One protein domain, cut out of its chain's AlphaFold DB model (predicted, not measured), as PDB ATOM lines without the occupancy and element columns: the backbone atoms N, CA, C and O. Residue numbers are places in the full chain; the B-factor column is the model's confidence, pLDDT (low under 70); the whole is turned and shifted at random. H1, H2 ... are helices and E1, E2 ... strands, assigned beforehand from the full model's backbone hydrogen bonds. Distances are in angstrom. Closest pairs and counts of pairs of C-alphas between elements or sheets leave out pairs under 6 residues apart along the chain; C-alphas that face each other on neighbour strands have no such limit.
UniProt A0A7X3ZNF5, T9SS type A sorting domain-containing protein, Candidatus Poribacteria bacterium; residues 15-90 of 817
ATOM      1  N   ASN A  15     -24.544   0.093  32.684       71.50
ATOM      2  CA  ASN A  15     -24.385  -0.376  34.051       71.50
ATOM      3  C   ASN A  15     -24.581   0.804  35.020       71.50
ATOM      4  O   ASN A  15     -24.243   1.945  34.677       71.50
ATOM      5  N   PRO A  16     -25.124   0.560  36.223       80.06
ATOM      6  CA  PRO A  16     -25.174   1.586  37.252       80.06
ATOM      7  C   PRO A  16     -23.774   2.168  37.506       80.06
ATOM      8  O   PRO A  16     -22.764   1.472  37.410       80.06
ATOM      9  N   SER A  17     -23.720   3.460  37.811       85.56
ATOM     10  CA  SER A  17     -22.481   4.207  38.058       85.56
ATOM     11  C   SER A  17     -22.568   4.945  39.389       85.56
ATOM     12  O   SER A  17     -23.655   5.317  39.838       85.56
ATOM     13  N   TYR A  18     -21.418   5.140  40.021       88.06
ATOM     14  CA  TYR A  18     -21.243   5.902  41.246       88.06
ATOM     15  C   TYR A  18     -20.734   7.307  40.900       88.06
ATOM     16  O   TYR A  18     -19.644   7.450  40.352       88.06
ATOM     17  N   TRP A  19     -21.529   8.338  41.194       91.44
ATOM     18  CA  TRP A  19     -21.232   9.720  40.811       91.44
ATOM     19  C   TRP A  19     -20.623  10.502  41.976       91.44
ATOM     20  O   TRP A  19     -21.192  10.543  43.068       91.44
ATOM     21  N   ILE A  20     -19.483  11.142  41.726       93.19
ATOM     22  CA  ILE A  20     -18.755  12.010  42.649       93.19
ATOM     23  C   ILE A  20     -18.849  13.441  42.127       93.19
ATOM     24  O   ILE A  20     -18.498  13.721  40.984       93.19
ATOM     25  N   LEU A  21     -19.306  14.351  42.981       95.25
ATOM     26  CA  LEU A  21     -19.249  15.782  42.716       95.25
ATOM     27  C   LEU A  21     -17.910  16.325  43.232       95.25
ATOM     28  O   LEU A  21     -17.579  16.110  44.398       95.25
ATOM     29  N   SER A  22     -17.144  16.997  42.373       94.44
ATOM     30  CA  SER A  22     -15.836  17.573  42.706       94.44
ATOM     31  C   SER A  22     -15.898  19.095  42.748       94.44
ATOM     32  O   SER A  22     -16.347  19.710  41.786       94.44
ATOM     33  N   ASP A  23     -15.378  19.697  43.818       92.56
ATOM     34  CA  ASP A  23     -15.173  21.152  43.898       92.56
ATOM     35  C   ASP A  23     -13.910  21.621  43.157       92.56
ATOM     36  O   ASP A  23     -13.769  22.803  42.860       92.56
ATOM     37  N   ALA A  24     -12.989  20.705  42.843       92.50
ATOM     38  CA  ALA A  24     -11.866  20.983  41.957       92.50
ATOM     39  C   ALA A  24     -12.318  20.958  40.489       92.50
ATOM     40  O   ALA A  24     -13.222  20.192  40.132       92.50
ATOM     41  N   HIS A  25     -11.632  21.723  39.637       91.75
ATOM     42  CA  HIS A  25     -11.826  21.670  38.193       91.75
ATOM     43  C   HIS A  25     -11.525  20.260  37.679       91.75
ATOM     44  O   HIS A  25     -10.514  19.649  38.044       91.75
ATOM     45  N   VAL A  26     -12.393  19.757  36.805       90.50
ATOM     46  CA  VAL A  26     -12.220  18.476  36.112       90.50
ATOM     47  C   VAL A  26     -12.007  18.785  34.636       90.50
ATOM     48  O   VAL A  26     -12.763  19.560  34.052       90.50
ATOM     49  N   ALA A  27     -10.966  18.212  34.030       82.50
ATOM     50  CA  ALA A  27     -10.709  18.398  32.606       82.50
ATOM     51  C   ALA A  27     -11.934  17.952  31.792       82.50
ATOM     52  O   ALA A  27     -12.506  16.898  32.060       82.50
ATOM     53  N   GLN A  28     -12.352  18.776  30.825       83.12
ATOM     54  CA  GLN A  28     -13.569  18.550  30.034       83.12
ATOM     55  C   GLN A  28     -14.844  18.329  30.872       83.12
ATOM     56  O   GLN A  28     -15.794  17.707  30.390       83.12
ATOM     57  N   ASP A  29     -14.863  18.839  32.108       90.88
ATOM     58  CA  ASP A  29     -15.984  18.840  33.048       90.88
ATOM     59  C   ASP A  29     -16.401  17.488  33.643       90.88
ATOM     60  O   ASP A  29     -17.178  17.456  34.603       90.88
ATOM     61  N   ILE A  30     -15.880  16.374  33.125       91.81
ATOM     62  CA  ILE A  30     -16.226  15.025  33.571       91.81
ATOM     63  C   ILE A  30     -15.066  14.046  33.376       91.81
ATOM     64  O   ILE A  30     -14.463  13.975  32.309       91.81
ATOM     65  N   ASP A  31     -14.804  13.243  34.402       90.31
ATOM     66  CA  ASP A  31     -13.871  12.121  34.384       90.31
ATOM     67  C   ASP A  31     -14.654  10.812  34.530       90.31
ATOM     68  O   ASP A  31     -15.391  10.593  35.498       90.31
ATOM     69  N   LEU A  32     -14.504   9.934  33.542       86.69
ATOM     70  CA  LEU A  32     -15.181   8.641  33.458       86.69
ATOM     71  C   LEU A  32     -14.317   7.553  34.109       86.69
ATOM     72  O   LEU A  32     -14.045   6.533  33.484       86.69
ATOM     73  N   GLY A  33     -13.850   7.822  35.328       78.12
ATOM     74  CA  GLY A  33     -12.823   7.073  36.046       78.12
ATOM     75  C   GLY A  33     -13.053   5.559  36.211       78.12
ATOM     76  O   GLY A  33     -14.028   4.974  35.727       78.12
ATOM     77  N   PRO A  34     -12.125   4.875  36.904       74.75
ATOM     78  CA  PRO A  34     -12.135   3.422  37.007       74.75
ATOM     79  C   PRO A  34     -13.326   2.899  37.818       74.75
ATOM     80  O   PRO A  34     -13.979   3.619  38.585       74.75
ATOM     81  N   ASP A  35     -13.585   1.603  37.673       74.81
ATOM     82  CA  ASP A  35     -14.596   0.930  38.473       74.81
ATOM     83  C   ASP A  35     -14.153   0.819  39.946       74.81
ATOM     84  O   ASP A  35     -12.984   0.590  40.259       74.81
ATOM     85  N   VAL A  36     -15.111   0.987  40.853       69.94
ATOM     86  CA  VAL A  36     -14.982   0.813  42.301       69.94
ATOM     87  C   VAL A  36     -15.922  -0.282  42.777       69.94
ATOM     88  O   VAL A  36     -17.072  -0.390  42.349       69.94
ATOM     89  N   GLU A  37     -15.442  -1.090  43.716       72.88
ATOM     90  CA  GLU A  37     -16.272  -2.103  44.356       72.88
ATOM     91  C   GLU A  37     -17.254  -1.449  45.337       72.88
ATOM     92  O   GLU A  37     -16.867  -0.788  46.302       72.88
ATOM     93  N   VAL A  38     -18.550  -1.653  45.100       66.94
ATOM     94  CA  VAL A  38     -19.647  -1.211  45.963       66.94
ATOM     95  C   VAL A  38     -20.479  -2.438  46.345       66.94
ATOM     96  O   VAL A  38     -21.397  -2.864  45.639       66.94
ATOM     97  N   GLY A  39     -20.142  -3.037  47.489       70.94
ATOM     98  CA  GLY A  39     -20.745  -4.291  47.947       70.94
ATOM     99  C   GLY A  39     -20.261  -5.489  47.124       70.94
ATOM    100  O   GLY A  39     -19.063  -5.711  47.021       70.94
ATOM    101  N   LEU A  40     -21.186  -6.273  46.556       59.97
ATOM    102  CA  LEU A  40     -20.866  -7.384  45.638       59.97
ATOM    103  C   LEU A  40     -20.794  -6.948  44.162       59.97
ATOM    104  O   LEU A  40     -20.580  -7.789  43.292       59.97
ATOM    105  N   ASN A  41     -21.008  -5.660  43.873       63.94
ATOM    106  CA  ASN A  41     -21.039  -5.122  42.516       63.94
ATOM    107  C   ASN A  41     -19.812  -4.239  42.263       63.94
ATOM    108  O   ASN A  41     -19.424  -3.455  43.125       63.94
ATOM    109  N   SER A  42     -19.252  -4.315  41.058       73.00
ATOM    110  CA  SER A  42     -18.306  -3.320  40.549       73.00
ATOM    111  C   SER A  42     -19.103  -2.214  39.852       73.00
ATOM    112  O   SER A  42     -19.853  -2.506  38.917       73.00
ATOM    113  N   LEU A  43     -19.019  -0.973  40.339       80.25
ATOM    114  CA  LEU A  43     -19.690   0.195  39.758       80.25
ATOM    115  C   LEU A  43     -18.657   1.169  39.211       80.25
ATOM    116  O   LEU A  43     -17.654   1.440  39.858       80.25
ATOM    117  N   ARG A  44     -18.934   1.774  38.059       81.25
ATOM    118  CA  ARG A  44     -18.034   2.778  37.488       81.25
ATOM    119  C   ARG A  44     -18.056   4.084  38.272       81.25
ATOM    120  O   ARG A  44     -19.149   4.597  38.517       81.25
ATOM    121  N   THR A  45     -16.891   4.643  38.605       88.19
ATOM    122  CA  THR A  45     -16.801   5.983  39.209       88.19
ATOM    123  C   THR A  45     -16.901   7.052  38.133       88.19
ATOM    124  O   THR A  45     -16.155   7.013  37.162       88.19
ATOM    125  N   ILE A  46     -17.783   8.029  38.315       90.94
ATOM    126  CA  ILE A  46     -17.905   9.195  37.441       90.94
ATOM    127  C   ILE A  46     -17.690  10.441  38.289       90.94
ATOM    128  O   ILE A  46     -18.495  10.713  39.177       90.94
ATOM    129  N   THR A  47     -16.629  11.198  38.027       93.50
ATOM    130  CA  THR A  47     -16.377  12.468  38.718       93.50
ATOM    131  C   THR A  47     -16.819  13.612  37.820       93.50
ATOM    132  O   THR A  47     -16.365  13.714  36.687       93.50
ATOM    133  N   ILE A  48     -17.697  14.482  38.309       95.56
ATOM    134  CA  ILE A  48     -18.177  15.661  37.581       95.56
ATOM    135  C   ILE A  48     -17.853  16.925  38.379       95.56
ATOM    136  O   ILE A  48     -18.006  16.943  39.605       95.56
ATOM    137  N   ALA A  49     -17.384  17.976  37.706       94.31
ATOM    138  CA  ALA A  49     -17.084  19.242  38.371       94.31
ATOM    139  C   ALA A  49     -18.378  19.931  38.839       94.31
ATOM    140  O   ALA A  49     -19.368  19.975  38.103       94.31
ATOM    141  N   SER A  50     -18.391  20.487  40.051       93.56
ATOM    142  CA  SER A  50     -19.572  21.141  40.631       93.56
ATOM    143  C   SER A  50     -20.007  22.377  39.843       93.56
ATOM    144  O   SER A  50     -21.202  22.624  39.681       93.56
ATOM    145  N   GLU A  51     -19.052  23.085  39.243       90.50
ATOM    146  CA  GLU A  51     -19.287  24.248  38.384       90.50
ATOM    147  C   GLU A  51     -20.102  23.946  37.115       90.50
ATOM    148  O   GLU A  51     -20.752  24.845  36.583       90.50
ATOM    149  N   THR A  52     -20.170  22.684  36.670       92.50
ATOM    150  CA  THR A  52     -21.031  22.292  35.536       92.50
ATOM    151  C   THR A  52     -22.506  22.592  35.786       92.50
ATOM    152  O   THR A  52     -23.271  22.752  34.836       92.50
ATOM    153  N   PHE A  53     -22.905  22.702  37.058       93.31
ATOM    154  CA  PHE A  53     -24.272  22.973  37.480       93.31
ATOM    155  C   PHE A  53     -24.580  24.467  37.670       93.31
ATOM    156  O   PHE A  53     -25.763  24.812  37.698       93.31
ATOM    157  N   THR A  54     -23.575  25.355  37.752       88.12
ATOM    158  CA  THR A  54     -23.740  26.786  38.102       88.12
ATOM    159  C   THR A  54     -24.774  27.491  37.223       88.12
ATOM    160  O   THR A  54     -25.605  28.245  37.725       88.12
ATOM    161  N   TYR A  55     -24.780  27.185  35.923       89.88
ATOM    162  CA  TYR A  55     -25.716  27.746  34.941       89.88
ATOM    163  C   TYR A  55     -26.489  26.675  34.164       89.88
ATOM    164  O   TYR A  55     -27.038  26.955  33.101       89.88
ATOM    165  N   ALA A  56     -26.561  25.445  34.678       90.69
ATOM    166  CA  ALA A  56     -27.239  24.347  33.987       90.69
ATOM    167  C   ALA A  56     -28.767  24.506  33.948       90.69
ATOM    168  O   ALA A  56     -29.420  24.019  33.025       90.69
ATOM    169  N   HIS A  57     -29.349  25.172  34.952       89.06
ATOM    170  CA  HIS A  57     -30.777  25.470  34.986       89.06
ATOM    171  C   HIS A  57     -31.039  26.912  34.530       89.06
ATOM    172  O   HIS A  57     -30.516  27.837  35.156       89.06
ATOM    173  N   PRO A  58     -31.884  27.133  33.505       89.06
ATOM    174  CA  PRO A  58     -32.279  28.475  33.095       89.06
ATOM    175  C   PRO A  58     -32.931  29.257  34.231       89.06
ATOM    176  O   PRO A  58     -33.968  28.856  34.755       89.06
ATOM    177  N   PHE A  59     -32.357  30.408  34.575       88.25
ATOM    178  CA  PHE A  59     -32.931  31.319  35.562       88.25
ATOM    179  C   PHE A  59     -33.213  32.685  34.950       88.25
ATOM    180  O   PHE A  59     -32.591  33.107  33.977       88.25
ATOM    181  N   VAL A  60     -34.189  33.383  35.523       90.38
ATOM    182  CA  VAL A  60     -34.572  34.710  35.053       90.38
ATOM    183  C   VAL A  60     -33.504  35.718  35.468       90.38
ATOM    184  O   VAL A  60     -33.271  35.925  36.657       90.38
ATOM    185  N   ALA A  61     -32.902  36.377  34.487       88.25
ATOM    186  CA  ALA A  61     -31.957  37.465  34.669       88.25
ATOM    187  C   ALA A  61     -32.419  38.706  33.897       88.25
ATOM    188  O   ALA A  61     -33.310  38.645  33.042       88.25
ATOM    189  N   LYS A  62     -31.806  39.850  34.205       83.88
ATOM    190  CA  LYS A  62     -32.016  41.099  33.476       83.88
ATOM    191  C   LYS A  62     -30.672  41.609  32.965       83.88
ATOM    192  O   LYS A  62     -29.826  41.968  33.776       83.88
ATOM    193  N   ILE A  63     -30.496  41.644  31.647       78.75
ATOM    194  CA  ILE A  63     -29.282  42.130  30.975       78.75
ATOM    195  C   ILE A  63     -29.672  43.338  30.122       78.75
ATOM    196  O   ILE A  63     -30.617  43.267  29.339       78.75
ATOM    197  N   ASP A  64     -28.997  44.471  30.325       74.31
ATOM    198  CA  ASP A  64     -29.263  45.755  29.649       74.31
ATOM    199  C   ASP A  64     -30.739  46.168  29.634       74.31
ATOM    200  O   ASP A  64     -31.287  46.608  28.626       74.31
ATOM    201  N   GLY A  65     -31.433  45.983  30.756       76.19
ATOM    202  CA  GLY A  65     -32.845  46.344  30.839       76.19
ATOM    203  C   GLY A  65     -33.817  45.278  30.318       76.19
ATOM    204  O   GLY A  65     -35.001  45.359  30.645       76.19
ATOM    205  N   VAL A  66     -33.341  44.268  29.585       80.69
ATOM    206  CA  VAL A  66     -34.147  43.191  28.993       80.69
ATOM    207  C   VAL A  66     -34.213  42.009  29.948       80.69
ATOM    208  O   VAL A  66     -33.201  41.636  30.533       80.69
ATOM    209  N   GLN A  67     -35.399  41.428  30.131       86.88
ATOM    210  CA  GLN A  67     -35.598  40.236  30.952       86.88
ATOM    211  C   GLN A  67     -35.489  38.972  30.092       86.88
ATOM    212  O   GLN A  67     -36.023  38.908  28.986       86.88
ATOM    213  N   GLY A  68     -34.809  37.954  30.603       88.12
ATOM    214  CA  GLY A  68     -34.528  36.737  29.850       88.12
ATOM    215  C   GLY A  68     -34.100  35.583  30.741       88.12
ATOM    216  O   GLY A  68     -33.986  35.737  31.956       88.12
ATOM    217  N   ARG A  69     -33.908  34.414  30.139       90.25
ATOM    218  CA  ARG A  69     -33.372  33.210  30.769       90.25
ATOM    219  C   ARG A  69     -31.879  33.138  30.502       90.25
ATOM    220  O   ARG A  69     -31.483  33.040  29.347       90.25
ATOM    221  N   TYR A  70     -31.078  33.165  31.558       92.44
ATOM    222  CA  TYR A  70     -29.631  32.998  31.487       92.44
ATOM    223  C   TYR A  70     -29.238  31.565  31.847       92.44
ATOM    224  O   TYR A  70     -29.769  31.022  32.820       92.44
ATOM    225  N   PHE A  71     -28.349  30.953  31.059       93.00
ATOM    226  CA  PHE A  71     -27.874  29.584  31.264       93.00
ATOM    227  C   PHE A  71     -26.686  29.200  30.383       93.00
ATOM    228  O   PHE A  71     -26.251  29.961  29.527       93.00
ATOM    229  N   SER A  72     -26.194  27.982  30.587       93.25
ATOM    230  CA  SER A  72     -25.085  27.358  29.881       93.25
ATOM    231  C   SER A  72     -25.420  25.925  29.484       93.25
ATOM    232  O   SER A  72     -26.216  25.245  30.139       93.25
ATOM    233  N   LYS A  73     -24.767  25.433  28.428       92.81
ATOM    234  CA  LYS A  73     -24.827  24.029  27.998       92.81
ATOM    235  C   LYS A  73     -23.688  23.178  28.565       92.81
ATOM    236  O   LYS A  73     -23.568  22.010  28.205       92.81
ATOM    237  N   ARG A  74     -22.894  23.698  29.506       92.25
ATOM    238  CA  ARG A  74     -21.757  22.991  30.120       92.25
ATOM    239  C   ARG A  74     -22.112  21.605  30.683       92.25
ATOM    240  O   ARG A  74     -21.475  20.620  30.318       92.25
ATOM    241  N   LEU A  75     -23.200  21.482  31.454       93.31
ATOM    242  CA  LEU A  75     -23.688  20.176  31.931       93.31
ATOM    243  C   LEU A  75     -24.069  19.230  30.783       93.31
ATOM    244  O   LEU A  75     -23.798  18.033  30.850       93.31
ATOM    245  N   TRP A  76     -24.695  19.750  29.724       92.44
ATOM    246  CA  TRP A  76     -25.059  18.941  28.561       92.44
ATOM    247  C   TRP A  76     -23.809  18.357  27.891       92.44
ATOM    248  O   TRP A  76     -23.816  17.178  27.549       92.44
ATOM    249  N   ARG A  77     -22.708  19.121  27.799       91.50
ATOM    250  CA  ARG A  77     -21.421  18.645  27.256       91.50
ATOM    251  C   ARG A  77     -20.864  17.481  28.084       91.50
ATOM    252  O   ARG A  77     -20.504  16.446  27.524       91.50
ATOM    253  N   ALA A  78     -20.863  17.616  29.411       91.75
ATOM    254  CA  ALA A  78     -20.424  16.567  30.335       91.75
ATOM    255  C   ALA A  78     -21.295  15.299  30.234       91.75
ATOM    256  O   ALA A  78     -20.790  14.180  30.127       91.75
ATOM    257  N   VAL A  79     -22.621  15.458  30.206       90.00
ATOM    258  CA  VAL A  79     -23.562  14.333  30.080       90.00
ATOM    259  C   VAL A  79     -23.468  13.675  28.707       90.00
ATOM    260  O   VAL A  79     -23.596  12.455  28.620       90.00
ATOM    261  N   LEU A  80     -23.210  14.443  27.646       91.12
ATOM    262  CA  LEU A  80     -22.975  13.896  26.318       91.12
ATOM    263  C   LEU A  80     -21.743  12.993  26.336       91.12
ATOM    264  O   LEU A  80     -21.866  11.835  25.948       91.12
ATOM    265  N   ARG A  81     -20.617  13.461  26.902       89.12
ATOM    266  CA  ARG A  81     -19.403  12.643  27.074       89.12
ATOM    267  C   ARG A  81     -19.687  11.353  27.825       89.12
ATOM    268  O   ARG A  81     -19.280  10.280  27.379       89.12
ATOM    269  N   PHE A  82     -20.426  11.459  28.935       88.12
ATOM    270  CA  PHE A  82     -20.889  10.283  29.651       88.12
ATOM    271  C   PHE A  82     -21.684   9.387  28.718       88.12
ATOM    272  O   PHE A  82     -21.318   8.241  28.620       88.12
ATOM    273  N   ALA A  83     -22.710   9.857  28.009       86.62
ATOM    274  CA  ALA A  83     -23.589   9.019  27.194       86.62
ATOM    275  C   ALA A  83     -22.880   8.326  26.015       86.62
ATOM    276  O   ALA A  83     -23.215   7.177  25.703       86.62
ATOM    277  N   THR A  84     -21.896   8.976  25.389       87.94
ATOM    278  CA  THR A  84     -21.321   8.554  24.102       87.94
ATOM    279  C   THR A  84     -20.007   7.783  24.193       87.94
ATOM    280  O   THR A  84     -19.596   7.193  23.195       87.94
ATOM    281  N   TYR A  85     -19.374   7.721  25.367       83.75
ATOM    282  CA  TYR A  85     -18.142   6.957  25.580       83.75
ATOM    283  C   TYR A  85     -18.237   6.042  26.802       83.75
ATOM    284  O   TYR A  85     -18.829   6.389  27.830       83.75
ATOM    285  N   ILE A  86     -17.679   4.841  26.678       81.00
ATOM    286  CA  ILE A  86     -17.607   3.849  27.750       81.00
ATOM    287  C   ILE A  86     -16.133   3.453  27.902       81.00
ATOM    288  O   ILE A  86     -15.615   2.761  27.030       81.00
ATOM    289  N   PRO A  87     -15.453   3.828  29.001       74.81
ATOM    290  CA  PRO A  87     -14.111   3.332  29.299       74.81
ATOM    291  C   PRO A  87     -13.995   1.813  29.114       74.81
ATOM    292  O   PRO A  87     -14.835   1.060  29.622       74.81
ATOM    293  N   GLY A  88     -12.987   1.382  28.355       72.81
ATOM    294  CA  GLY A  88     -12.737  -0.019  27.995       72.81
ATOM    295  C   GLY A  88     -13.539  -0.552  26.798       72.81
ATOM    296  O   GLY A  88     -13.062  -1.462  26.129       72.81
ATOM    297  N   GLU A  89     -14.709   0.014  26.488       75.12
ATOM    298  CA  GLU A  89     -15.508  -0.347  25.297       75.12
ATOM    299  C   GLU A  89     -15.385   0.685  24.160       75.12
ATOM    300  O   GLU A  89     -15.700   0.383  23.011       75.12
ATOM    301  N   GLY A  90     -14.929   1.899  24.470       74.00
ATOM    302  CA  GLY A  90     -14.719   2.983  23.520       74.00
ATOM    303  C   GLY A  90     -15.998   3.725  23.114       74.00
ATOM    304  O   GLY A  90     -16.978   3.835  23.866       74.00
TER     305      GLY A  90
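What this domain is: This is residues 15 to 90 of the 817 residues of the protein "T9SS type A sorting domain-containing protein" of Candidatus Poribacteria bacterium (UniProt A0A7X3ZNF5). This is a long, loose rod with a small sheet of three strands, E1, E3 and E2, towards one end and a two-stranded hairpin, E4 and E5, at the other. Between these two ends lies the short helix H1, and the longer helix H2 follows E5 after one residue, runs on in much the same direction towards the end with the three-stranded sheet, and only grazes that sheet. The printed part has 76 residues with two named helices and five named strands, in the order E1 E2 E3 H1 E4 E5 H2. The class is mixed, helices and strands; the three-stranded sheet runs E1 E3 E2 and is mixed, while E4 and E5 are antiparallel. The radius of gyration of the C-alphas is 15.9 A, and the C-alphas span 56 by 23 by 20 A.

How they stand to each other: E1, residues 17 to 22, is parallel to E3, residues 41 to 49, at 28 degrees; N 18 and O 44 are 2.8 A apart, within hydrogen-bond range. E2, residues 35 to 38, forms a hairpin with E3, antiparallel at 119 degrees, with N 36 and O 43 at 2.8 A. The pairing is staggered: E3 pairs with E2 over residues 41 to 44 and with E1 over residues 44 to 49. E1 and E2 are apart, only just, with their closest C-alphas 8.1 A apart. The sheet is only just strongly twisted, with C-alphas up to 4.4 A off its best plane. Residues 30 to 31 pair antiparallel with residues 47 to 48 of E3. H1, residues 50 to 53, only grazes the sheet with residues 50 to 52. E4, residues 59 to 63, and E5, residues 66 to 72, form a hairpin, antiparallel at 126 degrees, with N 61 and O 68 at 2.8 A; both are apart from E1, E2 and E3. H2, residues 74 to 84, touches H1, the closest C-alphas being those of Thr 52 and Leu 75, 5.0 A apart. H2 only grazes the sheet with residues 75 to 82. Each O i to N i+4 pair in H2 is within hydrogen-bond range; H1 is too short for such a pair.

Where its parts are: E1 begins at C-alpha 17, (-22.481, 4.207, 38.058), and is 15.6 A long. E2 is 9.3 A, E3 25.0 A and H1 5.9 A long. E4 is 12.3 A and E5 18.3 A long. H2, 15.6 A long, ends at C-alpha 84, (-21.321, 8.554, 24.102).

The domain as a whole: The two C-alphas farthest apart, those of Leu 40 and Gly 65, are 57.0 A apart. The printed part has no cut. The link from E1 to E2 is long, with 12 residues. The mean pLDDT of the printed part is 85.4; residues 36, 38 and 40 to 41 are under 70.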